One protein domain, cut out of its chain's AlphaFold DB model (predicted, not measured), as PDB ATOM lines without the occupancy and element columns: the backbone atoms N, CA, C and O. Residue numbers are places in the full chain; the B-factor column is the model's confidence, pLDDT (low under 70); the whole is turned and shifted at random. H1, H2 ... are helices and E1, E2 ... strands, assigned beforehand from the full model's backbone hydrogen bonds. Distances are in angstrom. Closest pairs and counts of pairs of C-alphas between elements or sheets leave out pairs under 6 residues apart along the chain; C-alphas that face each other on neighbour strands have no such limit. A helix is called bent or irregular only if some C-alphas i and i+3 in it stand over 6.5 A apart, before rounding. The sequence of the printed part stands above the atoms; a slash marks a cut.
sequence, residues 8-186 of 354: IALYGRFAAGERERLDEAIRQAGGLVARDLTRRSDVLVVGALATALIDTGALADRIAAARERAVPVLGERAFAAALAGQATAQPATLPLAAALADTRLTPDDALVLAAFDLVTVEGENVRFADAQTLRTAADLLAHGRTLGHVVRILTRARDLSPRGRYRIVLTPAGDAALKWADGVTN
ATOM      1  N   ILE A   8      -1.719 -13.717  37.951       89.94
ATOM      2  CA  ILE A   8      -2.512 -13.067  36.909       89.94
ATOM      3  C   ILE A   8      -2.614 -14.004  35.711       89.94
ATOM      4  O   ILE A   8      -1.621 -14.272  35.033       89.94
ATOM      5  N   ALA A   9      -3.812 -14.520  35.449       86.25
ATOM      6  CA  ALA A   9      -4.089 -15.333  34.272       86.25
ATOM      7  C   ALA A   9      -4.449 -14.426  33.091       86.25
ATOM      8  O   ALA A   9      -5.422 -13.683  33.155       86.25
ATOM      9  N   LEU A  10      -3.680 -14.502  32.006       84.00
ATOM     10  CA  LEU A  10      -3.928 -13.730  30.785       84.00
ATOM     11  C   LEU A  10      -4.685 -14.580  29.758       84.00
ATOM     12  O   LEU A  10      -4.246 -15.689  29.435       84.00
ATOM     13  N   TYR A  11      -5.780 -14.054  29.208       83.38
ATOM     14  CA  TYR A  11      -6.618 -14.767  28.246       83.38
ATOM     15  C   TYR A  11      -6.969 -13.909  27.022       83.38
ATOM     16  O   TYR A  11      -7.423 -12.773  27.134       83.38
ATOM     17  N   GLY A  12      -6.772 -14.477  25.832       79.00
ATOM     18  CA  GLY A  12      -7.024 -13.805  24.557       79.00
ATOM     19  C   GLY A  12      -5.885 -12.901  24.072       79.00
ATOM     20  O   GLY A  12      -4.760 -12.955  24.569       79.00
ATOM     21  N   ARG A  13      -6.172 -12.118  23.025       77.00
ATOM     22  CA  ARG A  13      -5.218 -11.189  22.402       77.00
ATOM     23  C   ARG A  13      -5.318  -9.806  23.037       77.00
ATOM     24  O   ARG A  13      -6.422  -9.296  23.208       77.00
ATOM     25  N   PHE A  14      -4.166  -9.199  23.301       76.62
ATOM     26  CA  PHE A  14      -4.038  -7.894  23.948       76.62
ATOM     27  C   PHE A  14      -3.716  -6.791  22.932       76.62
ATOM     28  O   PHE A  14      -3.057  -7.049  21.922       76.62
ATOM     29  N   ALA A  15      -4.187  -5.573  23.193       71.62
ATOM     30  CA  ALA A  15      -3.908  -4.386  22.385       71.62
ATOM     31  C   ALA A  15      -2.541  -3.752  22.711       71.62
ATOM     32  O   ALA A  15      -1.915  -3.167  21.831       71.62
ATOM     33  N   ALA A  16      -2.042  -3.917  23.940       64.12
ATOM     34  CA  ALA A  16      -0.760  -3.398  24.428       64.12
ATOM     35  C   ALA A  16       0.487  -4.008  23.743       64.12
ATOM     36  O   ALA A  16       1.615  -3.593  24.023       64.12
ATOM     37  N   GLY A  17       0.305  -4.964  22.828       58.03
ATOM     38  CA  GLY A  17       1.365  -5.579  22.031       58.03
ATOM     39  C   GLY A  17       1.617  -7.044  22.388       58.03
ATOM     40  O   GLY A  17       0.709  -7.773  22.783       58.03
ATOM     41  N   GLU A  18       2.856  -7.496  22.188       62.47
ATOM     42  CA  GLU A  18       3.269  -8.883  22.424       62.47
ATOM     43  C   GLU A  18       3.162  -9.268  23.905       62.47
ATOM     44  O   GLU A  18       3.500  -8.488  24.797       62.47
ATOM     45  N   ARG A  19       2.731 -10.510  24.160       65.50
ATOM     46  CA  ARG A  19       2.491 -11.057  25.507       65.50
ATOM     47  C   ARG A  19       3.708 -10.925  26.431       65.50
ATOM     48  O   ARG A  19       3.538 -10.695  27.620       65.50
ATOM     49  N   GLU A  20       4.916 -10.976  25.876       66.56
ATOM     50  CA  GLU A  20       6.174 -10.805  26.614       66.56
ATOM     51  C   GLU A  20       6.297  -9.442  27.305       66.56
ATOM     52  O   GLU A  20       6.789  -9.363  28.429       66.56
ATOM     53  N   ARG A  21       5.804  -8.362  26.682       70.69
ATOM     54  CA  ARG A  21       5.835  -7.022  27.292       70.69
ATOM     55  C   ARG A  21       4.878  -6.915  28.471       70.69
ATOM     56  O   ARG A  21       5.189  -6.241  29.450       70.69
ATOM     57  N   LEU A  22       3.728  -7.580  28.377       72.75
ATOM     58  CA  LEU A  22       2.754  -7.617  29.463       72.75
ATOM     59  C   LEU A  22       3.278  -8.455  30.634       72.75
ATOM     60  O   LEU A  22       3.171  -8.030  31.780       72.75
ATOM     61  N   ASP A  23       3.911  -9.592  30.342       78.00
ATOM     62  CA  ASP A  23       4.563 -10.432  31.344       78.00
ATOM     63  C   ASP A  23       5.648  -9.663  32.114       78.00
ATOM     64  O   ASP A  23       5.736  -9.767  33.339       78.00
ATOM     65  N   GLU A  24       6.456  -8.870  31.409       78.75
ATOM     66  CA  GLU A  24       7.498  -8.043  32.017       78.75
ATOM     67  C   GLU A  24       6.909  -6.931  32.896       78.75
ATOM     68  O   GLU A  24       7.315  -6.778  34.046       78.75
ATOM     69  N   ALA A  25       5.887  -6.217  32.414       81.56
ATOM     70  CA  ALA A  25       5.203  -5.186  33.198       81.56
ATOM     71  C   ALA A  25       4.583  -5.749  34.493       81.56
ATOM     72  O   ALA A  25       4.651  -5.117  35.548       81.56
ATOM     73  N   ILE A  26       4.028  -6.964  34.435       84.62
ATOM     74  CA  ILE A  26       3.487  -7.671  35.603       84.62
ATOM     75  C   ILE A  26       4.584  -7.966  36.624       84.62
ATOM     76  O   ILE A  26       4.407  -7.688  37.811       84.62
ATOM     77  N   ARG A  27       5.722  -8.506  36.174       85.06
ATOM     78  CA  ARG A  27       6.852  -8.823  37.059       85.06
ATOM     79  C   ARG A  27       7.451  -7.567  37.683       85.06
ATOM     80  O   ARG A  27       7.760  -7.580  38.870       85.06
ATOM     81  N   GLN A  28       7.558  -6.476  36.926       85.50
ATOM     82  CA  GLN A  28       8.040  -5.185  37.432       85.50
ATOM     83  C   GLN A  28       7.117  -4.592  38.503       85.50
ATOM     84  O   GLN A  28       7.595  -3.994  39.464       85.50
ATOM     85  N   ALA A  29       5.805  -4.813  38.391       84.56
ATOM     86  CA  ALA A  29       4.838  -4.460  39.429       84.56
ATOM     87  C   ALA A  29       4.853  -5.421  40.643       84.56
ATOM     88  O   ALA A  29       4.159  -5.176  41.632       84.56
ATOM     89  N   GLY A  30       5.653  -6.494  40.598       85.25
ATOM     90  CA  GLY A  30       5.760  -7.510  41.647       85.25
ATOM     91  C   GLY A  30       4.684  -8.598  41.586       85.25
ATOM     92  O   GLY A  30       4.471  -9.278  42.582       85.25
ATOM     93  N   GLY A  31       3.980  -8.750  40.463       88.38
ATOM     94  CA  GLY A  31       2.988  -9.805  40.244       88.38
ATOM     95  C   GLY A  31       3.575 -11.075  39.615       88.38
ATOM     96  O   GLY A  31       4.697 -11.099  39.106       88.38
ATOM     97  N   LEU A  32       2.783 -12.148  39.609       88.06
ATOM     98  CA  LEU A  32       3.130 -13.449  39.037       88.06
ATOM     99  C   LEU A  32       2.281 -13.719  37.791       88.06
ATOM    100  O   LEU A  32       1.057 -13.671  37.837       88.06
ATOM    101  N   VAL A  33       2.911 -14.067  36.670       81.12
ATOM    102  CA  VAL A  33       2.175 -14.434  35.450       81.12
ATOM    103  C   VAL A  33       1.749 -15.899  35.523       81.12
ATOM    104  O   VAL A  33       2.587 -16.800  35.598       81.12
ATOM    105  N   ALA A  34       0.444 -16.153  35.442       78.56
ATOM    106  CA  ALA A  34      -0.110 -17.489  35.291       78.56
ATOM    107  C   ALA A  34      -0.339 -17.804  33.804       78.56
ATOM    108  O   ALA A  34      -0.963 -17.041  33.064       78.56
ATOM    109  N   ARG A  35       0.152 -18.970  33.362       61.62
ATOM    110  CA  ARG A  35      -0.034 -19.446  31.977       61.62
ATOM    111  C   ARG A  35      -1.490 -19.777  31.656       61.62
ATOM    112  O   ARG A  35      -1.881 -19.704  30.495       61.62
ATOM    113  N   ASP A  36      -2.258 -20.143  32.678       67.56
ATOM    114  CA  ASP A  36      -3.653 -20.543  32.560       67.56
ATOM    115  C   ASP A  36      -4.438 -20.190  33.837       67.56
ATOM    116  O   ASP A  36      -3.843 -19.908  34.882       67.56
ATOM    117  N   LEU A  37      -5.773 -20.223  33.764       79.50
ATOM    118  CA  LEU A  37      -6.643 -20.035  34.930       79.50
ATOM    119  C   LEU A  37      -6.602 -21.279  35.826       79.50
ATOM    120  O   LEU A  37      -7.162 -22.325  35.489       79.50
ATOM    121  N   THR A  38      -5.994 -21.147  36.999       83.25
ATOM    122  CA  THR A  38      -5.864 -22.227  37.987       83.25
ATOM    123  C   THR A  38      -6.477 -21.820  39.326       83.25
ATOM    124  O   THR A  38      -6.874 -20.676  39.515       83.25
ATOM    125  N   ARG A  39      -6.510 -22.738  40.301       81.00
ATOM    126  CA  ARG A  39      -6.919 -22.422  41.687       81.00
ATOM    127  C   ARG A  39      -5.996 -21.424  42.397       81.00
ATOM    128  O   ARG A  39      -6.353 -20.940  43.457       81.00
ATOM    129  N   ARG A  40      -4.797 -21.188  41.857       84.88
ATOM    130  CA  ARG A  40      -3.833 -20.222  42.395       84.88
ATOM    131  C   ARG A  40      -3.929 -18.863  41.714       84.88
ATOM    132  O   ARG A  40      -3.148 -18.001  42.065       84.88
ATOM    133  N   SER A  41      -4.789 -18.706  40.708       89.38
ATOM    134  CA  SER A  41      -4.965 -17.440  40.002       89.38
ATOM    135  C   SER A  41      -5.818 -16.499  40.844       89.38
ATOM    136  O   SER A  41      -6.921 -16.864  41.234       89.38
ATOM    137  N   ASP A  42      -5.325 -15.288  41.069       90.44
ATOM    138  CA  ASP A  42      -6.015 -14.245  41.829       90.44
ATOM    139  C   ASP A  42      -6.837 -13.323  40.930       90.44
ATOM    140  O   ASP A  42      -7.751 -12.657  41.404       90.44
ATOM    141  N   VAL A  43      -6.497 -13.237  39.640       89.88
ATOM    142  CA  VAL A  43      -7.177 -12.382  38.659       89.88
ATOM    143  C   VAL A  43      -7.143 -13.041  37.282       89.88
ATOM    144  O   VAL A  43      -6.104 -13.558  36.863       89.88
ATOM    145  N   LEU A  44      -8.258 -12.982  36.557       90.38
ATOM    146  CA  LEU A  44      -8.318 -13.251  35.123       90.38
ATOM    147  C   LEU A  44      -8.331 -11.920  34.368       90.38
ATOM    148  O   LEU A  44      -9.218 -11.101  34.582       90.38
ATOM    149  N   VAL A  45      -7.380 -11.717  33.460       88.69
ATOM    150  CA  VAL A  45      -7.330 -10.541  32.588       88.69
ATOM    151  C   VAL A  45      -7.637 -10.959  31.159       88.69
ATOM    152  O   VAL A  45      -6.980 -11.845  30.603       88.69
ATOM    153  N   VAL A  46      -8.625 -10.300  30.564       87.88
ATOM    154  CA  VAL A  46      -9.051 -10.532  29.186       87.88
ATOM    155  C   VAL A  46      -8.516  -9.417  28.297       87.88
ATOM    156  O   VAL A  46      -8.674  -8.231  28.586       87.88
ATOM    157  N   GLY A  47      -7.848  -9.809  27.215       80.44
ATOM    158  CA  GLY A  47      -7.298  -8.865  26.251       80.44
ATOM    159  C   GLY A  47      -8.386  -8.177  25.420       80.44
ATOM    160  O   GLY A  47      -9.374  -8.798  25.023       80.44
ATOM    161  N   ALA A  48      -8.189  -6.901  25.092       77.75
ATOM    162  CA  ALA A  48      -9.170  -6.080  24.381       77.75
ATOM    163  C   ALA A  48      -9.486  -6.582  22.956       77.75
ATOM    164  O   ALA A  48     -10.532  -6.254  22.400       77.75
ATOM    165  N   LEU A  49      -8.611  -7.405  22.363       71.31
ATOM    166  CA  LEU A  49      -8.782  -7.994  21.029       71.31
ATOM    167  C   LEU A  49      -9.322  -9.438  21.082       71.31
ATOM    168  O   LEU A  49      -9.287 -10.159  20.084       71.31
ATOM    169  N   ALA A  50      -9.815  -9.889  22.239       77.94
ATOM    170  CA  ALA A  50     -10.327 -11.242  22.453       77.94
ATOM    171  C   ALA A  50     -11.759 -11.479  21.928       77.94
ATOM    172  O   ALA A  50     -12.344 -12.521  22.216       77.94
ATOM    173  N   THR A  51     -12.339 -10.560  21.147       73.88
ATOM    174  CA  THR A  51     -13.755 -10.617  20.732       73.88
ATOM    175  C   THR A  51     -14.122 -11.891  19.966       73.88
ATOM    176  O   THR A  51     -15.244 -12.369  20.081       73.88
ATOM    177  N   ALA A  52     -13.180 -12.485  19.225       69.69
ATOM    178  CA  ALA A  52     -13.407 -13.743  18.505       69.69
ATOM    179  C   ALA A  52     -13.682 -14.941  19.438       69.69
ATOM    180  O   ALA A  52     -14.307 -15.908  19.020       69.69
ATOM    181  N   LEU A  53     -13.244 -14.878  20.703       75.62
ATOM    182  CA  LEU A  53     -13.485 -15.926  21.702       75.62
ATOM    183  C   LEU A  53     -14.909 -15.887  22.273       75.62
ATOM    184  O   LEU A  53     -15.330 -16.843  22.921       75.62
ATOM    185  N   ILE A  54     -15.643 -14.793  22.043       81.00
ATOM    186  CA  ILE A  54     -17.070 -14.703  22.372       81.00
ATOM    187  C   ILE A  54     -17.855 -15.593  21.409       81.00
ATOM    188  O   ILE A  54     -18.668 -16.404  21.835       81.00
ATOM    189  N   ASP A  55     -17.559 -15.468  20.112       75.81
ATOM    190  CA  ASP A  55     -18.283 -16.151  19.039       75.81
ATOM    191  C   ASP A  55     -18.102 -17.687  19.108       75.81
ATOM    192  O   ASP A  55     -18.970 -18.432  18.662       75.81
ATOM    193  N   THR A  56     -17.008 -18.175  19.709       77.38
ATOM    194  CA  THR A  56     -16.745 -19.612  19.913       77.38
ATOM    195  C   THR A  56     -17.254 -20.166  21.248       77.38
ATOM    196  O   THR A  56     -17.095 -21.358  21.497       77.38
ATOM    197  N   GLY A  57     -17.798 -19.327  22.139       80.75
ATOM    198  CA  GLY A  57     -18.192 -19.710  23.504       80.75
ATOM    199  C   GLY A  57     -17.028 -19.886  24.492       80.75
ATOM    200  O   GLY A  57     -17.240 -19.867  25.701       80.75
ATOM    201  N   ALA A  58     -15.783 -19.948  24.010       79.50
ATOM    202  CA  ALA A  58     -14.608 -20.208  24.841       79.50
ATOM    203  C   ALA A  58     -14.381 -19.142  25.930       79.50
ATOM    204  O   ALA A  58     -13.881 -19.450  27.014       79.50
ATOM    205  N   LEU A  59     -14.753 -17.883  25.662       86.25
ATOM    206  CA  LEU A  59     -14.694 -16.827  26.670       86.25
ATOM    207  C   LEU A  59     -15.758 -17.004  27.760       86.25
ATOM    208  O   LEU A  59     -15.452 -16.771  28.928       86.25
ATOM    209  N   ALA A  60     -16.969 -17.435  27.400       87.38
ATOM    210  CA  ALA A  60     -18.041 -17.670  28.364       87.38
ATOM    211  C   ALA A  60     -17.660 -18.799  29.333       87.38
ATOM    212  O   ALA A  60     -17.717 -18.601  30.545       87.38
ATOM    213  N   ASP A  61     -17.137 -19.917  28.817       86.62
ATOM    214  CA  ASP A  61     -16.631 -21.027  29.639       86.62
ATOM    215  C   ASP A  61     -15.534 -20.564  30.605       86.62
ATOM    216  O   ASP A  61     -15.482 -20.947  31.778       86.62
ATOM    217  N   ARG A  62     -14.640 -19.696  30.116       87.50
ATOM    218  CA  ARG A  62     -13.530 -19.169  30.908       87.50
ATOM    219  C   ARG A  62     -14.005 -18.240  32.026       87.50
ATOM    220  O   ARG A  62     -13.463 -18.310  33.130       87.50
ATOM    221  N   ILE A  63     -14.992 -17.391  31.749       89.19
ATOM    222  CA  ILE A  63     -15.606 -16.486  32.727       89.19
ATOM    223  C   ILE A  63     -16.400 -17.277  33.769       89.19
ATOM    224  O   ILE A  63     -16.239 -17.025  34.963       89.19
ATOM    225  N   ALA A  64     -17.166 -18.287  33.351       89.75
ATOM    226  CA  ALA A  64     -17.882 -19.174  34.263       89.75
ATOM    227  C   ALA A  64     -16.915 -19.881  35.230       89.75
ATOM    228  O   ALA A  64     -17.110 -19.836  36.446       89.75
ATOM    229  N   ALA A  65     -15.805 -20.425  34.716       88.88
ATOM    230  CA  ALA A  65     -14.768 -21.052  35.536       88.88
ATOM    231  C   ALA A  65     -14.073 -20.072  36.501       88.88
ATOM    232  O   ALA A  65     -13.620 -20.480  37.573       88.88
ATOM    233  N   ALA A  66     -13.948 -18.791  36.135       89.06
ATOM    234  CA  ALA A  66     -13.429 -17.757  37.029       89.06
ATOM    235  C   ALA A  66     -14.435 -17.444  38.144       89.06
ATOM    236  O   ALA A  66     -14.058 -17.433  39.317       89.06
ATOM    237  N   ARG A  67     -15.721 -17.297  37.800       88.69
ATOM    238  CA  ARG A  67     -16.808 -17.046  38.755       88.69
ATOM    239  C   ARG A  67     -16.950 -18.166  39.783       88.69
ATOM    240  O   ARG A  67     -17.003 -17.877  40.973       88.69
ATOM    241  N   GLU A  68     -16.938 -19.430  39.358       89.12
ATOM    242  CA  GLU A  68     -16.979 -20.598  40.261       89.12
ATOM    243  C   GLU A  68     -15.843 -20.600  41.292       89.12
ATOM    244  O   GLU A  68     -15.975 -21.145  42.386       89.12
ATOM    245  N   ARG A  69     -14.709 -19.991  40.938       89.31
ATOM    246  CA  ARG A  69     -13.509 -19.903  41.775       89.31
ATOM    247  C   ARG A  69     -13.400 -18.568  42.511       89.31
ATOM    248  O   ARG A  69     -12.380 -18.335  43.147       89.31
ATOM    249  N   ALA A  70     -14.417 -17.708  42.406       87.94
ATOM    250  CA  ALA A  70     -14.419 -16.340  42.919       87.94
ATOM    251  C   ALA A  70     -13.213 -15.501  42.445       87.94
ATOM    252  O   ALA A  70     -12.739 -14.612  43.153       87.94
ATOM    253  N   VAL A  71     -12.714 -15.781  41.237       89.44
ATOM    254  CA  VAL A  71     -11.614 -15.039  40.619       89.44
ATOM    255  C   VAL A  71     -12.195 -13.843  39.856       89.44
ATOM    256  O   VAL A  71     -12.987 -14.049  38.933       89.44
ATOM    257  N   PRO A  72     -11.821 -12.595  40.194       88.00
ATOM    258  CA  PRO A  72     -12.275 -11.412  39.477       88.00
ATOM    259  C   PRO A  72     -11.792 -11.416  38.024       88.00
ATOM    260  O   PRO A  72     -10.651 -11.785  37.727       88.00
ATOM    261  N   VAL A  73     -12.665 -10.953  37.132       89.81
ATOM    262  CA  VAL A  73     -12.376 -10.764  35.708       89.81
ATOM    263  C   VAL A  73     -12.160  -9.278  35.449       89.81
ATOM    264  O   VAL A  73     -13.010  -8.461  35.792       89.81
ATOM    265  N   LEU A  74     -11.026  -8.930  34.849       88.88
ATOM    266  CA  LEU A  74     -10.694  -7.567  34.450       88.88
ATOM    267  C   LEU A  74     -10.458  -7.494  32.947       88.88
ATOM    268  O   LEU A  74      -9.837  -8.384  32.363       88.88
ATOM    269  N   GLY A  75     -10.902  -6.402  32.336       88.12
ATOM    270  CA  GLY A  75     -10.450  -6.038  31.006       88.12
ATOM    271  C   GLY A  75      -9.047  -5.436  31.027       88.12
ATOM    272  O   GLY A  75      -8.515  -5.007  32.059       88.12
ATOM    273  N   GLU A  76      -8.419  -5.438  29.858       86.88
ATOM    274  CA  GLU A  76      -7.057  -4.958  29.651       86.88
ATOM    275  C   GLU A  76      -6.843  -3.513  30.131       86.88
ATOM    276  O   GLU A  76      -5.788  -3.207  30.690       86.88
ATOM    277  N   ARG A  77      -7.827  -2.616  29.966       83.25
ATOM    278  CA  ARG A  77      -7.678  -1.205  30.358       83.25
ATOM    279  C   ARG A  77      -7.751  -1.039  31.868       83.25
ATOM    280  O   ARG A  77      -6.924  -0.320  32.429       83.25
ATOM    281  N   ALA A  78      -8.705  -1.699  32.530       84.62
ATOM    282  CA  ALA A  78      -8.775  -1.706  33.990       84.62
ATOM    283  C   ALA A  78      -7.501  -2.305  34.599       84.62
ATOM    284  O   ALA A  78      -6.978  -1.795  35.592       84.62
ATOM    285  N   PHE A  79      -6.960  -3.345  33.965       87.38
ATOM    286  CA  PHE A  79      -5.709  -3.954  34.379       87.38
ATOM    287  C   PHE A  79      -4.502  -3.018  34.211       87.38
ATOM    288  O   PHE A  79      -3.714  -2.862  35.142       87.38
ATOM    289  N   ALA A  80      -4.387  -2.330  33.072       84.06
ATOM    290  CA  ALA A  80      -3.336  -1.341  32.842       84.06
ATOM    291  C   ALA A  80      -3.399  -0.176  33.849       84.06
ATOM    292  O   ALA A  80      -2.367   0.248  34.369       84.06
ATOM    293  N   ALA A  81      -4.601   0.307  34.182       82.25
ATOM    294  CA  ALA A  81      -4.789   1.333  35.209       82.25
ATOM    295  C   ALA A  81      -4.370   0.840  36.608       82.25
ATOM    296  O   ALA A  81      -3.745   1.587  37.364       82.25
ATOM    297  N   ALA A  82      -4.664  -0.425  36.937       83.44
ATOM    298  CA  ALA A  82      -4.230  -1.050  38.185       83.44
ATOM    299  C   ALA A  82      -2.700  -1.185  38.265       83.44
ATOM    300  O   ALA A  82      -2.119  -0.848  39.294       83.44
ATOM    301  N   LEU A  83      -2.041  -1.598  37.174       82.62
ATOM    302  CA  LEU A  83      -0.575  -1.631  37.074       82.62
ATOM    303  C   LEU A  83       0.050  -0.239  37.252       82.62
ATOM    304  O   LEU A  83       1.099  -0.110  37.876       82.62
ATOM    305  N   ALA A  84      -0.611   0.806  36.750       81.31
ATOM    306  CA  ALA A  84      -0.172   2.192  36.895       81.31
ATOM    307  C   ALA A  84      -0.469   2.805  38.281       81.31
ATOM    308  O   ALA A  84      -0.203   3.988  38.491       81.31
ATOM    309  N   GLY A  85      -1.045   2.045  39.221       76.75
ATOM    310  CA  GLY A  85      -1.369   2.527  40.568       76.75
ATOM    311  C   GLY A  85      -2.465   3.598  40.605       76.75
ATOM    312  O   GLY A  85      -2.556   4.355  41.572       76.75
ATOM    313  N   GLN A  86      -3.298   3.697  39.564       71.88
ATOM    314  CA  GLN A  86      -4.364   4.692  39.509       71.88
ATOM    315  C   GLN A  86      -5.531   4.270  40.412       71.88
ATOM    316  O   GLN A  86      -6.230   3.292  40.147       71.88
ATOM    317  N   ALA A  87      -5.751   5.020  41.495       54.75
ATOM    318  CA  ALA A  87      -6.903   4.839  42.369       54.75
ATOM    319  C   ALA A  87      -8.159   5.420  41.702       54.75
ATOM    320  O   ALA A  87      -8.326   6.635  41.604       54.75
ATOM    321  N   THR A  88      -9.058   4.556  41.240       54.41
ATOM    322  CA  THR A  88     -10.405   4.968  40.831       54.41
ATOM    323  C   THR A  88     -11.254   5.247  42.067       54.41
ATOM    324  O   THR A  88     -11.348   4.398  42.952       54.41
ATOM    325  N   ALA A  89     -11.874   6.430  42.122       54.34
ATOM    326  CA  ALA A  89     -12.861   6.781  43.141       54.34
ATOM    327  C   ALA A  89     -13.957   5.707  43.229       54.34
ATOM    328  O   ALA A  89     -14.343   5.171  42.192       54.34
ATOM    329  N   GLN A  90     -14.453   5.417  44.440       58.84
ATOM    330  CA  GLN A  90     -15.579   4.502  44.657       58.84
ATOM    331  C   GLN A  90     -16.854   5.143  44.093       58.84
ATOM    332  O   GLN A  90     -17.385   6.077  44.698       58.84
ATOM    333  N   PRO A  91     -17.329   4.714  42.916       70.94
ATOM    334  CA  PRO A  91     -18.528   5.272  42.318       70.94
ATOM    335  C   PRO A  91     -19.763   4.655  42.978       70.94
ATOM    336  O   PRO A  91     -19.699   3.582  43.573       70.94
ATOM    337  N   ALA A  92     -20.914   5.313  42.845       79.56
ATOM    338  CA  ALA A  92     -22.176   4.729  43.283       79.56
ATOM    339  C   ALA A  92     -22.453   3.416  42.527       79.56
ATOM    340  O   ALA A  92     -22.363   3.364  41.294       79.56
ATOM    341  N   THR A  93     -22.811   2.370  43.268       88.81
ATOM    342  CA  THR A  93     -23.135   1.042  42.740       88.81
ATOM    343  C   THR A  93     -24.598   0.688  42.986       88.81
ATOM    344  O   THR A  93     -25.223   1.209  43.908       88.81
ATOM    345  N   LEU A  94     -25.134  -0.231  42.189       91.94
ATOM    346  CA  LEU A  94     -26.432  -0.867  42.403       91.94
ATOM    347  C   LEU A  94     -26.311  -2.394  42.272       91.94
ATOM    348  O   LEU A  94     -25.378  -2.859  41.608       91.94
ATOM    349  N   PRO A  95     -27.250  -3.172  42.844       93.81
ATOM    350  CA  PRO A  95     -27.272  -4.619  42.666       93.81
ATOM    351  C   PRO A  95     -27.349  -4.996  41.185       93.81
ATOM    352  O   PRO A  95     -28.200  -4.485  40.452       93.81
ATOM    353  N   LEU A  96     -26.498  -5.925  40.745       90.62
ATOM    354  CA  LEU A  96     -26.465  -6.410  39.365       90.62
ATOM    355  C   LEU A  96     -27.818  -7.012  38.972       90.62
ATOM    356  O   LEU A  96     -28.333  -6.708  37.904       90.62
ATOM    357  N   ALA A  97     -28.446  -7.779  39.867       90.94
ATOM    358  CA  ALA A  97     -29.784  -8.323  39.645       90.94
ATOM    359  C   ALA A  97     -30.825  -7.229  39.341       90.94
ATOM    360  O   ALA A  97     -31.666  -7.410  38.468       90.94
ATOM    361  N   ALA A  98     -30.736  -6.071  40.005       91.31
ATOM    362  CA  ALA A  98     -31.627  -4.942  39.745       91.31
ATOM    363  C   ALA A  98     -31.318  -4.267  38.400       91.31
ATOM    364  O   ALA A  98     -32.234  -3.878  37.684       91.31
ATOM    365  N   ALA A  99     -30.039  -4.159  38.027       89.94
ATOM    366  CA  ALA A  99     -29.639  -3.624  36.725       89.94
ATOM    367  C   ALA A  99     -30.070  -4.522  35.549       89.94
ATOM    368  O   ALA A  99     -30.255  -4.023  34.440       89.94
ATOM    369  N   LEU A 100     -30.221  -5.827  35.798       92.19
ATOM    370  CA  LEU A 100     -30.591  -6.827  34.797       92.19
ATOM    371  C   LEU A 100     -32.093  -7.150  34.755       92.19
ATOM    372  O   LEU A 100     -32.515  -7.793  33.799       92.19
ATOM    373  N   ALA A 101     -32.894  -6.716  35.738       87.50
ATOM    374  CA  ALA A 101     -34.281  -7.162  35.937       87.50
ATOM    375  C   ALA A 101     -35.186  -7.017  34.696       87.50
ATOM    376  O   ALA A 101     -35.969  -7.918  34.407       87.50
ATOM    377  N   ASP A 102     -35.023  -5.929  33.937       83.12
ATOM    378  CA  ASP A 102     -35.795  -5.640  32.717       83.12
ATOM    379  C   ASP A 102     -35.008  -5.933  31.428       83.12
ATOM    380  O   ASP A 102     -35.353  -5.476  30.337       83.12
ATOM    381  N   THR A 103     -33.914  -6.683  31.541       86.44
ATOM    382  CA  THR A 103     -33.051  -7.050  30.419       86.44
ATOM    383  C   THR A 103     -33.104  -8.554  30.179       86.44
ATOM    384  O   THR A 103     -33.318  -9.342  31.094       86.44
ATOM    385  N   ARG A 104     -32.847  -8.984  28.940       86.56
ATOM    386  CA  ARG A 104     -32.627 -10.409  28.631       86.56
ATOM    387  C   ARG A 104     -31.187 -10.866  28.905       86.56
ATOM    388  O   ARG A 104     -30.822 -11.966  28.508       86.56
ATOM    389  N   LEU A 105     -30.369 -10.013  29.521       91.25
ATOM    390  CA  LEU A 105     -28.970 -10.299  29.813       91.25
ATOM    391  C   LEU A 105     -28.852 -11.157  31.072       91.25
ATOM    392  O   LEU A 105     -29.511 -10.919  32.083       91.25
ATOM    393  N   THR A 106     -27.951 -12.125  31.021       91.38
ATOM    394  CA  THR A 106     -27.547 -12.931  32.170       91.38
ATOM    395  C   THR A 106     -26.398 -12.260  32.937       91.38
ATOM    396  O   THR A 106     -25.697 -11.396  32.395       91.38
ATOM    397  N   PRO A 107     -26.127 -12.671  34.191       90.12
ATOM    398  CA  PRO A 107     -24.919 -12.248  34.897       90.12
ATOM    399  C   PRO A 107     -23.628 -12.576  34.133       90.12
ATOM    400  O   PRO A 107     -22.669 -11.813  34.208       90.12
ATOM    401  N   ASP A 108     -23.605 -13.676  33.372       88.94
ATOM    402  CA  ASP A 108     -22.460 -14.038  32.529       88.94
ATOM    403  C   ASP A 108     -22.279 -13.068  31.357       88.94
ATOM    404  O   ASP A 108     -21.151 -12.663  31.081       88.94
ATOM    405  N   ASP A 109     -23.363 -12.598  30.733       91.50
ATOM    406  CA  ASP A 109     -23.279 -11.576  29.683       91.50
ATOM    407  C   ASP A 109     -22.712 -10.259  30.230       91.50
ATOM    408  O   ASP A 109     -21.871  -9.620  29.594       91.50
ATOM    409  N   ALA A 110     -23.114  -9.867  31.444       91.56
ATOM    410  CA  ALA A 110     -22.569  -8.688  32.115       91.56
ATOM    411  C   ALA A 110     -21.070  -8.839  32.428       91.56
ATOM    412  O   ALA A 110     -20.310  -7.880  32.273       91.56
ATOM    413  N   LEU A 111     -20.619 -10.039  32.810       90.94
ATOM    414  CA  LEU A 111     -19.199 -10.336  33.011       90.94
ATOM    415  C   LEU A 111     -18.414 -10.344  31.694       90.94
ATOM    416  O   LEU A 111     -17.279  -9.870  31.669       90.94
ATOM    417  N   VAL A 112     -19.007 -10.812  30.590       92.62
ATOM    418  CA  VAL A 112     -18.411 -10.681  29.251       92.62
ATOM    419  C   VAL A 112     -18.246  -9.206  28.897       92.62
ATOM    420  O   VAL A 112     -17.163  -8.803  28.492       92.62
ATOM    421  N   LEU A 113     -19.265  -8.366  29.102       92.44
ATOM    422  CA  LEU A 113     -19.157  -6.918  28.874       92.44
ATOM    423  C   LEU A 113     -18.075  -6.275  29.766       92.44
ATOM    424  O   LEU A 113     -17.311  -5.425  29.299       92.44
ATOM    425  N   ALA A 114     -17.964  -6.709  31.026       91.12
ATOM    426  CA  ALA A 114     -16.939  -6.240  31.958       91.12
ATOM    427  C   ALA A 114     -15.519  -6.642  31.533       91.12
ATOM    428  O   ALA A 114     -14.585  -5.852  31.661       91.12
ATOM    429  N   ALA A 115     -15.361  -7.829  30.943       90.81
ATOM    430  CA  ALA A 115     -14.091  -8.312  30.407       90.81
ATOM    431  C   ALA A 115     -13.537  -7.443  29.260       90.81
ATOM    432  O   ALA A 115     -12.345  -7.500  28.975       90.81
ATOM    433  N   PHE A 116     -14.371  -6.613  28.623       87.75
ATOM    434  CA  PHE A 116     -13.954  -5.632  27.612       87.75
ATOM    435  C   PHE A 116     -13.977  -4.186  28.130       87.75
ATOM    436  O   PHE A 116     -13.946  -3.242  27.335       87.75
ATOM    437  N   ASP A 117     -14.027  -3.992  29.452       88.81
ATOM    438  CA  ASP A 117     -14.082  -2.694  30.139       88.81
ATOM    439  C   ASP A 117     -15.305  -1.830  29.743       88.81
ATOM    440  O   ASP A 117     -15.241  -0.596  29.772       88.81
ATOM    441  N   LEU A 118     -16.397  -2.442  29.267       87.38
ATOM    442  CA  LEU A 118     -17.609  -1.724  28.831       87.38
ATOM    443  C   LEU A 118     -18.526  -1.369  30.002       87.38
ATOM    444  O   LEU A 118     -19.241  -0.371  29.954       87.38
ATOM    445  N   VAL A 119     -18.487  -2.203  31.035       90.00
ATOM    446  CA  VAL A 119     -19.155  -2.022  32.321       90.00
ATOM    447  C   VAL A 119     -18.195  -2.457  33.423       90.00
ATOM    448  O   VAL A 119     -17.219  -3.159  33.161       90.00
ATOM    449  N   THR A 120     -18.463  -2.075  34.663       88.38
ATOM    450  CA  THR A 120     -17.685  -2.513  35.822       88.38
ATOM    451  C   THR A 120     -18.569  -3.303  36.769       88.38
ATOM    452  O   THR A 120     -19.511  -2.754  37.343       88.38
ATOM    453  N   VAL A 121     -18.232  -4.579  36.950       87.19
ATOM    454  CA  VAL A 121     -18.905  -5.489  37.882       87.19
ATOM    455  C   VAL A 121     -17.989  -5.732  39.080       87.19
ATOM    456  O   VAL A 121     -16.850  -6.170  38.925       87.19
ATOM    457  N   GLU A 122     -18.486  -5.427  40.275       84.38
ATOM    458  CA  GLU A 122     -17.774  -5.552  41.549       84.38
ATOM    459  C   GLU A 122     -18.585  -6.474  42.474       84.38
ATOM    460  O   GLU A 122     -19.527  -6.051  43.148       84.38
ATOM    461  N   GLY A 123     -18.250  -7.769  42.470       83.50
ATOM    462  CA  GLY A 123     -19.037  -8.789  43.166       83.50
ATOM    463  C   GLY A 123     -20.437  -8.919  42.557       83.50
ATOM    464  O   GLY A 123     -20.570  -9.171  41.364       83.50
ATOM    465  N   GLU A 124     -21.473  -8.719  43.371       86.50
ATOM    466  CA  GLU A 124     -22.879  -8.738  42.932       86.50
ATOM    467  C   GLU A 124     -23.409  -7.352  42.535       86.50
ATOM    468  O   GLU A 124     -24.617  -7.166  42.390       86.50
ATOM    469  N   ASN A 125     -22.527  -6.365  42.363       89.75
ATOM    470  CA  ASN A 125     -22.901  -4.992  42.046       89.75
ATOM    471  C   ASN A 125     -22.335  -4.527  40.703       89.75
ATOM    472  O   ASN A 125     -21.296  -4.999  40.243       89.75
ATOM    473  N   VAL A 126     -23.000  -3.541  40.103       90.31
ATOM    474  CA  VAL A 126     -22.534  -2.806  38.921       90.31
ATOM    475  C   VAL A 126     -22.534  -1.307  39.212       90.31
ATOM    476  O   VAL A 126     -23.293  -0.829  40.062       90.31
ATOM    477  N   ARG A 127     -21.694  -0.528  38.528       88.06
ATOM    478  CA  ARG A 127     -21.712   0.937  38.664       88.06
ATOM    479  C   ARG A 127     -23.001   1.528  38.106       88.06
ATOM    480  O   ARG A 127     -23.489   1.113  37.059       88.06
ATOM    481  N   PHE A 128     -23.501   2.579  38.752       83.56
ATOM    482  CA  PHE A 128     -24.709   3.275  38.306       83.56
ATOM    483  C   PHE A 128     -24.580   3.853  36.891       83.56
ATOM    484  O   PHE A 128     -25.520   3.781  36.102       83.56
ATOM    485  N   ALA A 129     -23.393   4.358  36.543       81.69
ATOM    486  CA  ALA A 129     -23.097   4.872  35.206       81.69
ATOM    487  C   ALA A 129     -23.220   3.804  34.101       81.69
ATOM    488  O   ALA A 129     -23.519   4.138  32.956       81.69
ATOM    489  N   ASP A 130     -23.054   2.526  34.451       87.19
ATOM    490  CA  ASP A 130     -22.996   1.419  33.495       87.19
ATOM    491  C   ASP A 130     -24.376   0.790  33.231       87.19
ATOM    492  O   ASP A 130     -24.542   0.025  32.279       87.19
ATOM    493  N   ALA A 131     -25.404   1.151  34.011       86.19
ATOM    494  CA  ALA A 131     -26.764   0.634  33.843       86.19
ATOM    495  C   ALA A 131     -27.352   0.950  32.455       86.19
ATOM    496  O   ALA A 131     -28.092   0.148  31.889       86.19
ATOM    497  N   GLN A 132     -27.010   2.109  31.879       83.00
ATOM    498  CA  GLN A 132     -27.449   2.454  30.527       83.00
ATOM    499  C   GLN A 132     -26.755   1.596  29.464       83.00
ATOM    500  O   GLN A 132     -27.409   1.183  28.510       83.00
ATOM    501  N   THR A 133     -25.468   1.291  29.642       86.38
ATOM    502  CA  THR A 133     -24.716   0.409  28.742       86.38
ATOM    503  C   THR A 133     -25.307  -0.999  28.733       86.38
ATOM    504  O   THR A 133     -25.461  -1.581  27.661       86.38
ATOM    505  N   LEU A 134     -25.709  -1.521  29.900       90.12
ATOM    506  CA  LEU A 134     -26.405  -2.810  30.002       90.12
ATOM    507  C   LEU A 134     -27.744  -2.802  29.249       90.12
ATOM    508  O   LEU A 134     -28.013  -3.727  28.488       90.12
ATOM    509  N   ARG A 135     -28.552  -1.740  29.376       88.94
ATOM    510  CA  ARG A 135     -29.802  -1.609  28.604       88.94
ATOM    511  C   ARG A 135     -29.553  -1.574  27.098       88.94
ATOM    512  O   ARG A 135     -30.171  -2.331  26.365       88.94
ATOM    513  N   THR A 136     -28.586  -0.780  26.642       84.31
ATOM    514  CA  THR A 136     -28.221  -0.731  25.219       84.31
ATOM    515  C   THR A 136     -27.734  -2.086  24.700       84.31
ATOM    516  O   THR A 136     -28.087  -2.480  23.590       84.31
ATOM    517  N   ALA A 137     -26.947  -2.821  25.491       86.88
ATOM    518  CA  ALA A 137     -26.530  -4.175  25.139       86.88
ATOM    519  C   ALA A 137     -27.737  -5.120  25.007       86.88
ATOM    520  O   ALA A 137     -27.818  -5.876  24.040       86.88
ATOM    521  N   ALA A 138     -28.692  -5.040  25.936       88.19
ATOM    522  CA  ALA A 138     -29.917  -5.834  25.904       88.19
ATOM    523  C   ALA A 138     -30.784  -5.519  24.674       88.19
ATOM    524  O   ALA A 138     -31.254  -6.446  24.011       88.19
ATOM    525  N   ASP A 139     -30.940  -4.239  24.332       83.06
ATOM    526  CA  ASP A 139     -31.697  -3.805  23.155       83.06
ATOM    527  C   ASP A 139     -31.071  -4.350  21.866       83.06
ATOM    528  O   ASP A 139     -31.775  -4.863  20.997       83.06
ATOM    529  N   LEU A 140     -29.740  -4.314  21.748       80.12
ATOM    530  CA  LEU A 140     -29.034  -4.863  20.587       80.12
ATOM    531  C   LEU A 140     -29.236  -6.372  20.434       80.12
ATOM    532  O   LEU A 140     -29.461  -6.854  19.323       80.12
ATOM    533  N   LEU A 141     -29.184  -7.123  21.536       84.38
ATOM    534  CA  LEU A 141     -29.475  -8.557  21.516       84.38
ATOM    535  C   LEU A 141     -30.932  -8.826  21.118       84.38
ATOM    536  O   LEU A 141     -31.200  -9.748  20.348       84.38
ATOM    537  N   ALA A 142     -31.875  -8.009  21.598       82.00
ATOM    538  CA  ALA A 142     -33.288  -8.130  21.244       82.00
ATOM    539  C   ALA A 142     -33.544  -7.918  19.739       82.00
ATOM    540  O   ALA A 142     -34.451  -8.541  19.193       82.00
ATOM    541  N   HIS A 143     -32.706  -7.125  19.062       76.44
ATOM    542  CA  HIS A 143     -32.721  -6.922  17.606       76.44
ATOM    543  C   HIS A 143     -31.864  -7.952  16.839       76.44
ATOM    544  O   HIS A 143     -31.413  -7.699  15.723       76.44
ATOM    545  N   GLY A 144     -31.618  -9.128  17.428       75.75
ATOM    546  CA  GLY A 144     -31.018 -10.275  16.741       75.75
ATOM    547  C   GLY A 144     -29.494 -10.231  16.599       75.75
ATOM    548  O   GLY A 144     -28.928 -11.024  15.845       75.75
ATOM    549  N   ARG A 145     -28.798  -9.325  17.299       80.56
ATOM    550  CA  ARG A 145     -27.326  -9.288  17.293       80.56
ATOM    551  C   ARG A 145     -26.756 -10.338  18.243       80.56
ATOM    552  O   ARG A 145     -27.319 -10.605  19.299       80.56
ATOM    553  N   THR A 146     -25.607 -10.912  17.892       83.25
ATOM    554  CA  THR A 146     -24.863 -11.793  18.803       83.25
ATOM    555  C   THR A 146     -24.118 -10.969  19.852       83.25
ATOM    556  O   THR A 146     -23.722  -9.832  19.584       83.25
ATOM    557  N   LEU A 147     -23.841 -11.550  21.023       85.00
ATOM    558  CA  LEU A 147     -23.078 -10.877  22.083       85.00
ATOM    559  C   LEU A 147     -21.696 -10.404  21.603       85.00
ATOM    560  O   LEU A 147     -21.264  -9.303  21.940       85.00
ATOM    561  N   GLY A 148     -21.030 -11.185  20.746       77.25
ATOM    562  CA  GLY A 148     -19.760 -10.789  20.133       77.25
ATOM    563  C   GLY A 148     -19.891  -9.546  19.255       77.25
ATOM    564  O   GLY A 148     -19.028  -8.668  19.276       77.25
ATOM    565  N   HIS A 149     -20.998  -9.418  18.516       75.75
ATOM    566  CA  HIS A 149     -21.292  -8.211  17.746       75.75
ATOM    567  C   HIS A 149     -21.589  -7.012  18.662       75.75
ATOM    568  O   HIS A 149     -21.046  -5.934  18.433       75.75
ATOM    569  N   VAL A 150     -22.349  -7.208  19.744       82.00
ATOM    570  CA  VAL A 150     -22.625  -6.165  20.748       82.00
ATOM    571  C   VAL A 150     -21.342  -5.635  21.387       82.00
ATOM    572  O   VAL A 150     -21.138  -4.424  21.437       82.00
ATOM    573  N   VAL A 151     -20.431  -6.514  21.814       80.94
ATOM    574  CA  VAL A 151     -19.140  -6.099  22.388       80.94
ATOM    575  C   VAL A 151     -18.336  -5.264  21.394       80.94
ATOM    576  O   VAL A 151     -17.801  -4.221  21.774       80.94
ATOM    577  N   ARG A 152     -18.271  -5.674  20.120       79.38
ATOM    578  CA  ARG A 152     -17.582  -4.914  19.061       79.38
ATOM    579  C   ARG A 152     -18.191  -3.519  18.890       79.38
ATOM    580  O   ARG A 152     -17.451  -2.536  18.872       79.38
ATOM    581  N   ILE A 153     -19.519  -3.433  18.851       76.12
ATOM    582  CA  ILE A 153     -20.278  -2.180  18.742       76.12
ATOM    583  C   ILE A 153     -19.966  -1.229  19.903       76.12
ATOM    584  O   ILE A 153     -19.564  -0.086  19.686       76.12
ATOM    585  N   LEU A 154     -20.114  -1.704  21.139       81.12
ATOM    586  CA  LEU A 154     -19.935  -0.886  22.338       81.12
ATOM    587  C   LEU A 154     -18.467  -0.473  22.533       81.12
ATOM    588  O   LEU A 154     -18.186   0.656  22.933       81.12
ATOM    589  N   THR A 155     -17.524  -1.358  22.201       77.44
ATOM    590  CA  THR A 155     -16.082  -1.058  22.242       77.44
ATOM    591  C   THR A 155     -15.745   0.052  21.260       77.44
ATOM    592  O   THR A 155     -15.088   1.028  21.622       77.44
ATOM    593  N   ARG A 156     -16.264  -0.050  20.035       73.88
ATOM    594  CA  ARG A 156     -16.040   0.944  18.992       73.88
ATOM    595  C   ARG A 156     -16.667   2.293  19.337       73.88
ATOM    596  O   ARG A 156     -16.014   3.321  19.179       73.88
ATOM    597  N   ALA A 157     -17.886   2.285  19.873       73.44
ATOM    598  CA  ALA A 157     -18.554   3.471  20.394       73.44
ATOM    599  C   ALA A 157     -17.692   4.194  21.440       73.44
ATOM    600  O   ALA A 157     -17.476   5.403  21.343       73.44
ATOM    601  N   ARG A 158     -17.154   3.435  22.404       76.44
ATOM    602  CA  ARG A 158     -16.292   3.952  23.470       76.44
ATOM    603  C   ARG A 158     -15.031   4.623  22.933       76.44
ATOM    604  O   ARG A 158     -14.666   5.707  23.390       76.44
ATOM    605  N   ASP A 159     -14.368   3.979  21.979       69.38
ATOM    606  CA  ASP A 159     -13.116   4.476  21.406       69.38
ATOM    607  C   ASP A 159     -13.326   5.755  20.584       69.38
ATOM    608  O   ASP A 159     -12.475   6.644  20.598       69.38
ATOM    609  N   LEU A 160     -14.487   5.891  19.931       65.12
ATOM    610  CA  LEU A 160     -14.840   7.073  19.144       65.12
ATOM    611  C   LEU A 160     -15.188   8.300  19.985       65.12
ATOM    612  O   LEU A 160     -15.154   9.415  19.466       65.12
ATOM    613  N   SER A 161     -15.463   8.152  21.282       61.75
ATOM    614  CA  SER A 161     -15.502   9.325  22.149       61.75
ATOM    615  C   SER A 161     -15.127   9.011  23.607       61.75
ATOM    616  O   SER A 161     -15.938   8.600  24.438       61.75
ATOM    617  N   PRO A 162     -13.882   9.325  23.993       56.00
ATOM    618  CA  PRO A 162     -13.387   9.121  25.353       56.00
ATOM    619  C   PRO A 162     -14.034  10.022  26.423       56.00
ATOM    620  O   PRO A 162     -13.762   9.840  27.604       56.00
ATOM    621  N   ARG A 163     -14.843  11.030  26.039       55.09
ATOM    622  CA  ARG A 163     -15.363  12.092  26.935       55.09
ATOM    623  C   ARG A 163     -16.897  12.151  27.053       55.09
ATOM    624  O   ARG A 163     -17.426  13.153  27.522       55.09
ATOM    625  N   GLY A 164     -17.612  11.109  26.621       52.44
ATOM    626  CA  GLY A 164     -19.049  10.945  26.910       52.44
ATOM    627  C   GLY A 164     -20.021  11.900  26.197       52.44
ATOM    628  O   GLY A 164     -21.125  12.110  26.681       52.44
ATOM    629  N   ARG A 165     -19.654  12.492  25.050       59.16
ATOM    630  CA  ARG A 165     -20.523  13.423  24.286       59.16
ATOM    631  C   ARG A 165     -21.575  12.763  23.373       59.16
ATOM    632  O   ARG A 165     -22.145  13.431  22.519       59.16
ATOM    633  N   TYR A 166     -21.808  11.467  23.511       64.31
ATOM    634  CA  TYR A 166     -22.545  10.648  22.551       64.31
ATOM    635  C   TYR A 166     -23.383   9.616  23.293       64.31
ATOM    636  O   TYR A 166     -23.007   9.138  24.364       64.31
ATOM    637  N   ARG A 167     -24.518   9.264  22.699       66.12
ATOM    638  CA  ARG A 167     -25.392   8.181  23.128       66.12
ATOM    639  C   ARG A 167     -25.456   7.148  22.018       66.12
ATOM    640  O   ARG A 167     -25.672   7.507  20.866       66.12
ATOM    641  N   ILE A 168     -25.306   5.878  22.364       67.75
ATOM    642  CA  ILE A 168     -25.557   4.797  21.414       67.75
ATOM    643  C   ILE A 168     -27.069   4.717  21.205       67.75
ATOM    644  O   ILE A 168     -27.836   4.677  22.169       67.75
ATOM    645  N   VAL A 169     -27.497   4.771  19.953       67.81
ATOM    646  CA  VAL A 169     -28.895   4.653  19.539       67.81
ATOM    647  C   VAL A 169     -29.012   3.542  18.510       67.81
ATOM    648  O   VAL A 169     -28.066   3.279  17.770       67.81
ATOM    649  N   LEU A 170     -30.170   2.893  18.473       58.62
ATOM    650  CA  LEU A 170     -30.516   1.982  17.391       58.62
ATOM    651  C   LEU A 170     -31.183   2.773  16.268       58.62
ATOM    652  O   LEU A 170     -32.039   3.620  16.536       58.62
ATOM    653  N   THR A 171     -30.780   2.519  15.027       59.84
ATOM    654  CA  THR A 171     -31.506   2.982  13.840       59.84
ATOM    655  C   THR A 171     -32.811   2.187  13.689       59.84
ATOM    656  O   THR A 171     -32.933   1.107  14.273       59.84
ATOM    657  N   PRO A 172     -33.788   2.656  12.890       50.03
ATOM    658  CA  PRO A 172     -34.986   1.870  12.570       50.03
ATOM    659  C   PRO A 172     -34.681   0.497  11.943       50.03
ATOM    660  O   PRO A 172     -35.454  -0.439  12.109       50.03
ATOM    661  N   ALA A 173     -33.526   0.356  11.281       53.03
ATOM    662  CA  ALA A 173     -33.022  -0.910  10.743       53.03
ATOM    663  C   ALA A 173     -32.395  -1.832  11.813       53.03
ATOM    664  O   ALA A 173     -31.999  -2.959  11.518       53.03
ATOM    665  N   GLY A 174     -32.289  -1.372  13.065       52.59
ATOM    666  CA  GLY A 174     -31.695  -2.119  14.174       52.59
ATOM    667  C   GLY A 174     -30.163  -2.116  14.183       52.59
ATOM    668  O   GLY A 174     -29.554  -2.992  14.807       52.59
ATOM    669  N   ASP A 175     -29.517  -1.183  13.480       60.28
ATOM    670  CA  ASP A 175     -28.065  -0.980  13.534       60.28
ATOM    671  C   ASP A 175     -27.693  -0.013  14.660       60.28
ATOM    672  O   ASP A 175     -28.435   0.912  14.986       60.28
ATOM    673  N   ALA A 176     -26.523  -0.209  15.267       62.84
ATOM    674  CA  ALA A 176     -26.023   0.710  16.279       62.84
ATOM    675  C   ALA A 176     -25.354   1.933  15.647       62.84
ATOM    676  O   ALA A 176     -24.448   1.810  14.824       62.84
ATOM    677  N   ALA A 177     -25.743   3.110  16.123       69.50
ATOM    678  CA  ALA A 177     -25.169   4.391  15.743       69.50
ATOM    679  C   ALA A 177     -24.853   5.244  16.983       69.50
ATOM    680  O   ALA A 177     -25.377   5.019  18.075       69.50
ATOM    681  N   LEU A 178     -23.987   6.241  16.830       69.00
ATOM    682  CA  LEU A 178     -23.632   7.203  17.871       69.00
ATOM    683  C   LEU A 178     -24.344   8.522  17.601       69.00
ATOM    684  O   LEU A 178     -24.086   9.159  16.588       69.00
ATOM    685  N   LYS A 179     -25.200   8.957  18.525       66.81
ATOM    686  CA  LYS A 179     -25.903  10.242  18.485       66.81
ATOM    687  C   LYS A 179     -25.229  11.265  19.398       66.81
ATOM    688  O   LYS A 179     -25.062  10.984  20.582       66.81
ATOM    689  N   TRP A 180     -24.909  12.456  18.901       73.00
ATOM    690  CA  TRP A 180     -24.540  13.634  19.705       73.00
ATOM    691  C   TRP A 180     -25.535  14.780  19.463       73.00
ATOM    692  O   TRP A 180     -26.578  14.561  18.849       73.00
ATOM    693  N   ALA A 181     -25.250  15.977  19.996       57.03
ATOM    694  CA  ALA A 181     -26.180  17.115  20.027       57.03
ATOM    695  C   ALA A 181     -26.850  17.415  18.673       57.03
ATOM    696  O   ALA A 181     -28.063  17.601  18.640       57.03
ATOM    697  N   ASP A 182     -26.085  17.353  17.579       54.31
ATOM    698  CA  ASP A 182     -26.526  17.795  16.251       54.31
ATOM    699  C   ASP A 182     -26.359  16.713  15.164       54.31
ATOM    700  O   ASP A 182     -26.341  17.033  13.978       54.31
ATOM    701  N   GLY A 183     -26.186  15.434  15.527       55.62
ATOM    702  CA  GLY A 183     -25.924  14.398  14.520       55.62
ATOM    703  C   GLY A 183     -25.906  12.959  15.022       55.62
ATOM    704  O   GLY A 183     -25.872  12.693  16.226       55.62
ATOM    705  N   VAL A 184     -25.941  12.029  14.067       59.47
ATOM    706  CA  VAL A 184     -25.812  10.580  14.263       59.47
ATOM    707  C   VAL A 184     -24.725  10.072  13.308       59.47
ATOM    708  O   VAL A 184     -24.698  10.484  12.155       59.47
ATOM    709  N   THR A 185     -23.817   9.207  13.764       61.84
ATOM    710  CA  THR A 185     -22.798   8.560  12.914       61.84
ATOM    711  C   THR A 185     -22.779   7.059  13.136       61.84
ATOM    712  O   THR A 185     -23.110   6.578  14.222       61.84
ATOM    713  N   ASN A 186     -22.390   6.310  12.110       65.12
ATOM    714  CA  ASN A 186     -22.154   4.882  12.233       65.12
ATOM    715  C   ASN A 186     -20.902   4.600  13.093       65.12
ATOM    716  O   ASN A 186     -20.153   5.489  13.498       65.12
TER     717      ASN A 186
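AT A GLANCE: This is residues 8 to 186 of the 354 residues of the protein "Tetratricopeptide repeat protein" of Phenylobacterium sp (UniProt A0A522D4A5). Two lobes follow each other along the longest axis: a parallel sheet, E2, E1, E3, E4, with H1 and H4 over one face and H6 standing up from the opposite face, and an antiparallel sheet, E7, E8, E9, with H7 and H8 packed on one face. H6 lies between the lobes, and the small antiparallel pair E5 and E6 sits by the first residues of H7. The printed part has 179 residues with eight named helices and nine named strands, in the order E1 H1 E2 E3 H2 H3 E4 H4 E5 H5 H6 E6 H7 H8 E7 E8 E9; the class is mixed. It is compact, with a radius of gyration of the C-alphas of 16.4 A and spans of 49 by 33 by 31 A.

IN THESE COORDINATES: The largest sheet has E1, residues 8 to 11, from C-alpha 8 at (-2.512, -13.067, 36.909), E2, 32 to 34, E3, 43 to 46, and E4, 73 to 75. The helices up to residue 115 are H1, residues 19 to 28, 14.4 A long from first to last C-alpha, H2, 52 to 55, H3, 58 to 68, 15.6 A, H4, 76 to 83, H5, 96 to 100, and H6, 107 to 115, 12.4 A. E5, residues 93 to 95, and E6, 125 to 127, are the two strands of the small sheet; after E6 come H7, 128 to 142, 22.2 A, and H8, 147 to 160, 20.0 A. E7, 167 to 170, E8, 176 to 180, 13.5 A, and E9, 183 to 186, end at C-alpha 186, (-22.154, 4.882, 12.233).

HOW THE PARTS SIT: E1 and E3 are parallel at 25 degrees, with N 9 and O 43 within hydrogen-bond range at 2.9 A; between the parallel neighbours E1 and E2, N 8 and O 32 are within hydrogen-bond range at 2.8 A, and between the parallel neighbours E3 and E4, N 74 and O 44 are within it at 2.8 A. E1, H1, E2 and E3, H2 H3, E4 are strand-helix-strand units, parallel neighbour strands with helices between, with right-handed crossovers. H4 is on the sheet, at a height of 9.7 A; H3 only grazes it. H6, on the opposite face from H4, stands up from the sheet, and its closest C-alphas to E4 are Ala 115 and Gly 75, 4.3 A. H3 and H6 touch, closest at Ala 60 and Val 112, 7.1 A, only just about perpendicular at 71 degrees. H5 and H6 only just touch, with 3 pairs of C-alphas within 8 A. H2 touches H8, closest at Ile 54 and Gly 148, 5.3 A. E5 and E6 are antiparallel, with N 94 and O 126 2.9 A apart. H7 and H8 touch, closest at Ala 137 and Val 150, 6.2 A, at a steep tilt of 48 degrees, opposite ways. E7, E8, E9 form a meander, each strand the antiparallel neighbour of the one before, and two hairpins; N 167 and O 179 are 2.8 A apart, N 178 and O 185 2.8 A. H7 and H8 on it make two layers, helices on one face of a sheet; H8 has a height of 8.8 A. H7 is only just irregular: C-alphas 129 and 132 are 6.8 A apart. Every O i to N i+4 pair is within hydrogen-bond range in H1, H3, H4, H5, H6 and H8; H7 has 9 of 11, and H2 is too short for such a pair.

THE WHOLE: The C-alphas of Arg 39 and Asp 182, the two farthest apart, are 51.5 A apart. The printed part has no cut and no long link. The mean pLDDT of the printed part is 79.2; 39 residues are under 70, among them 159 to 179 and 181 to 186.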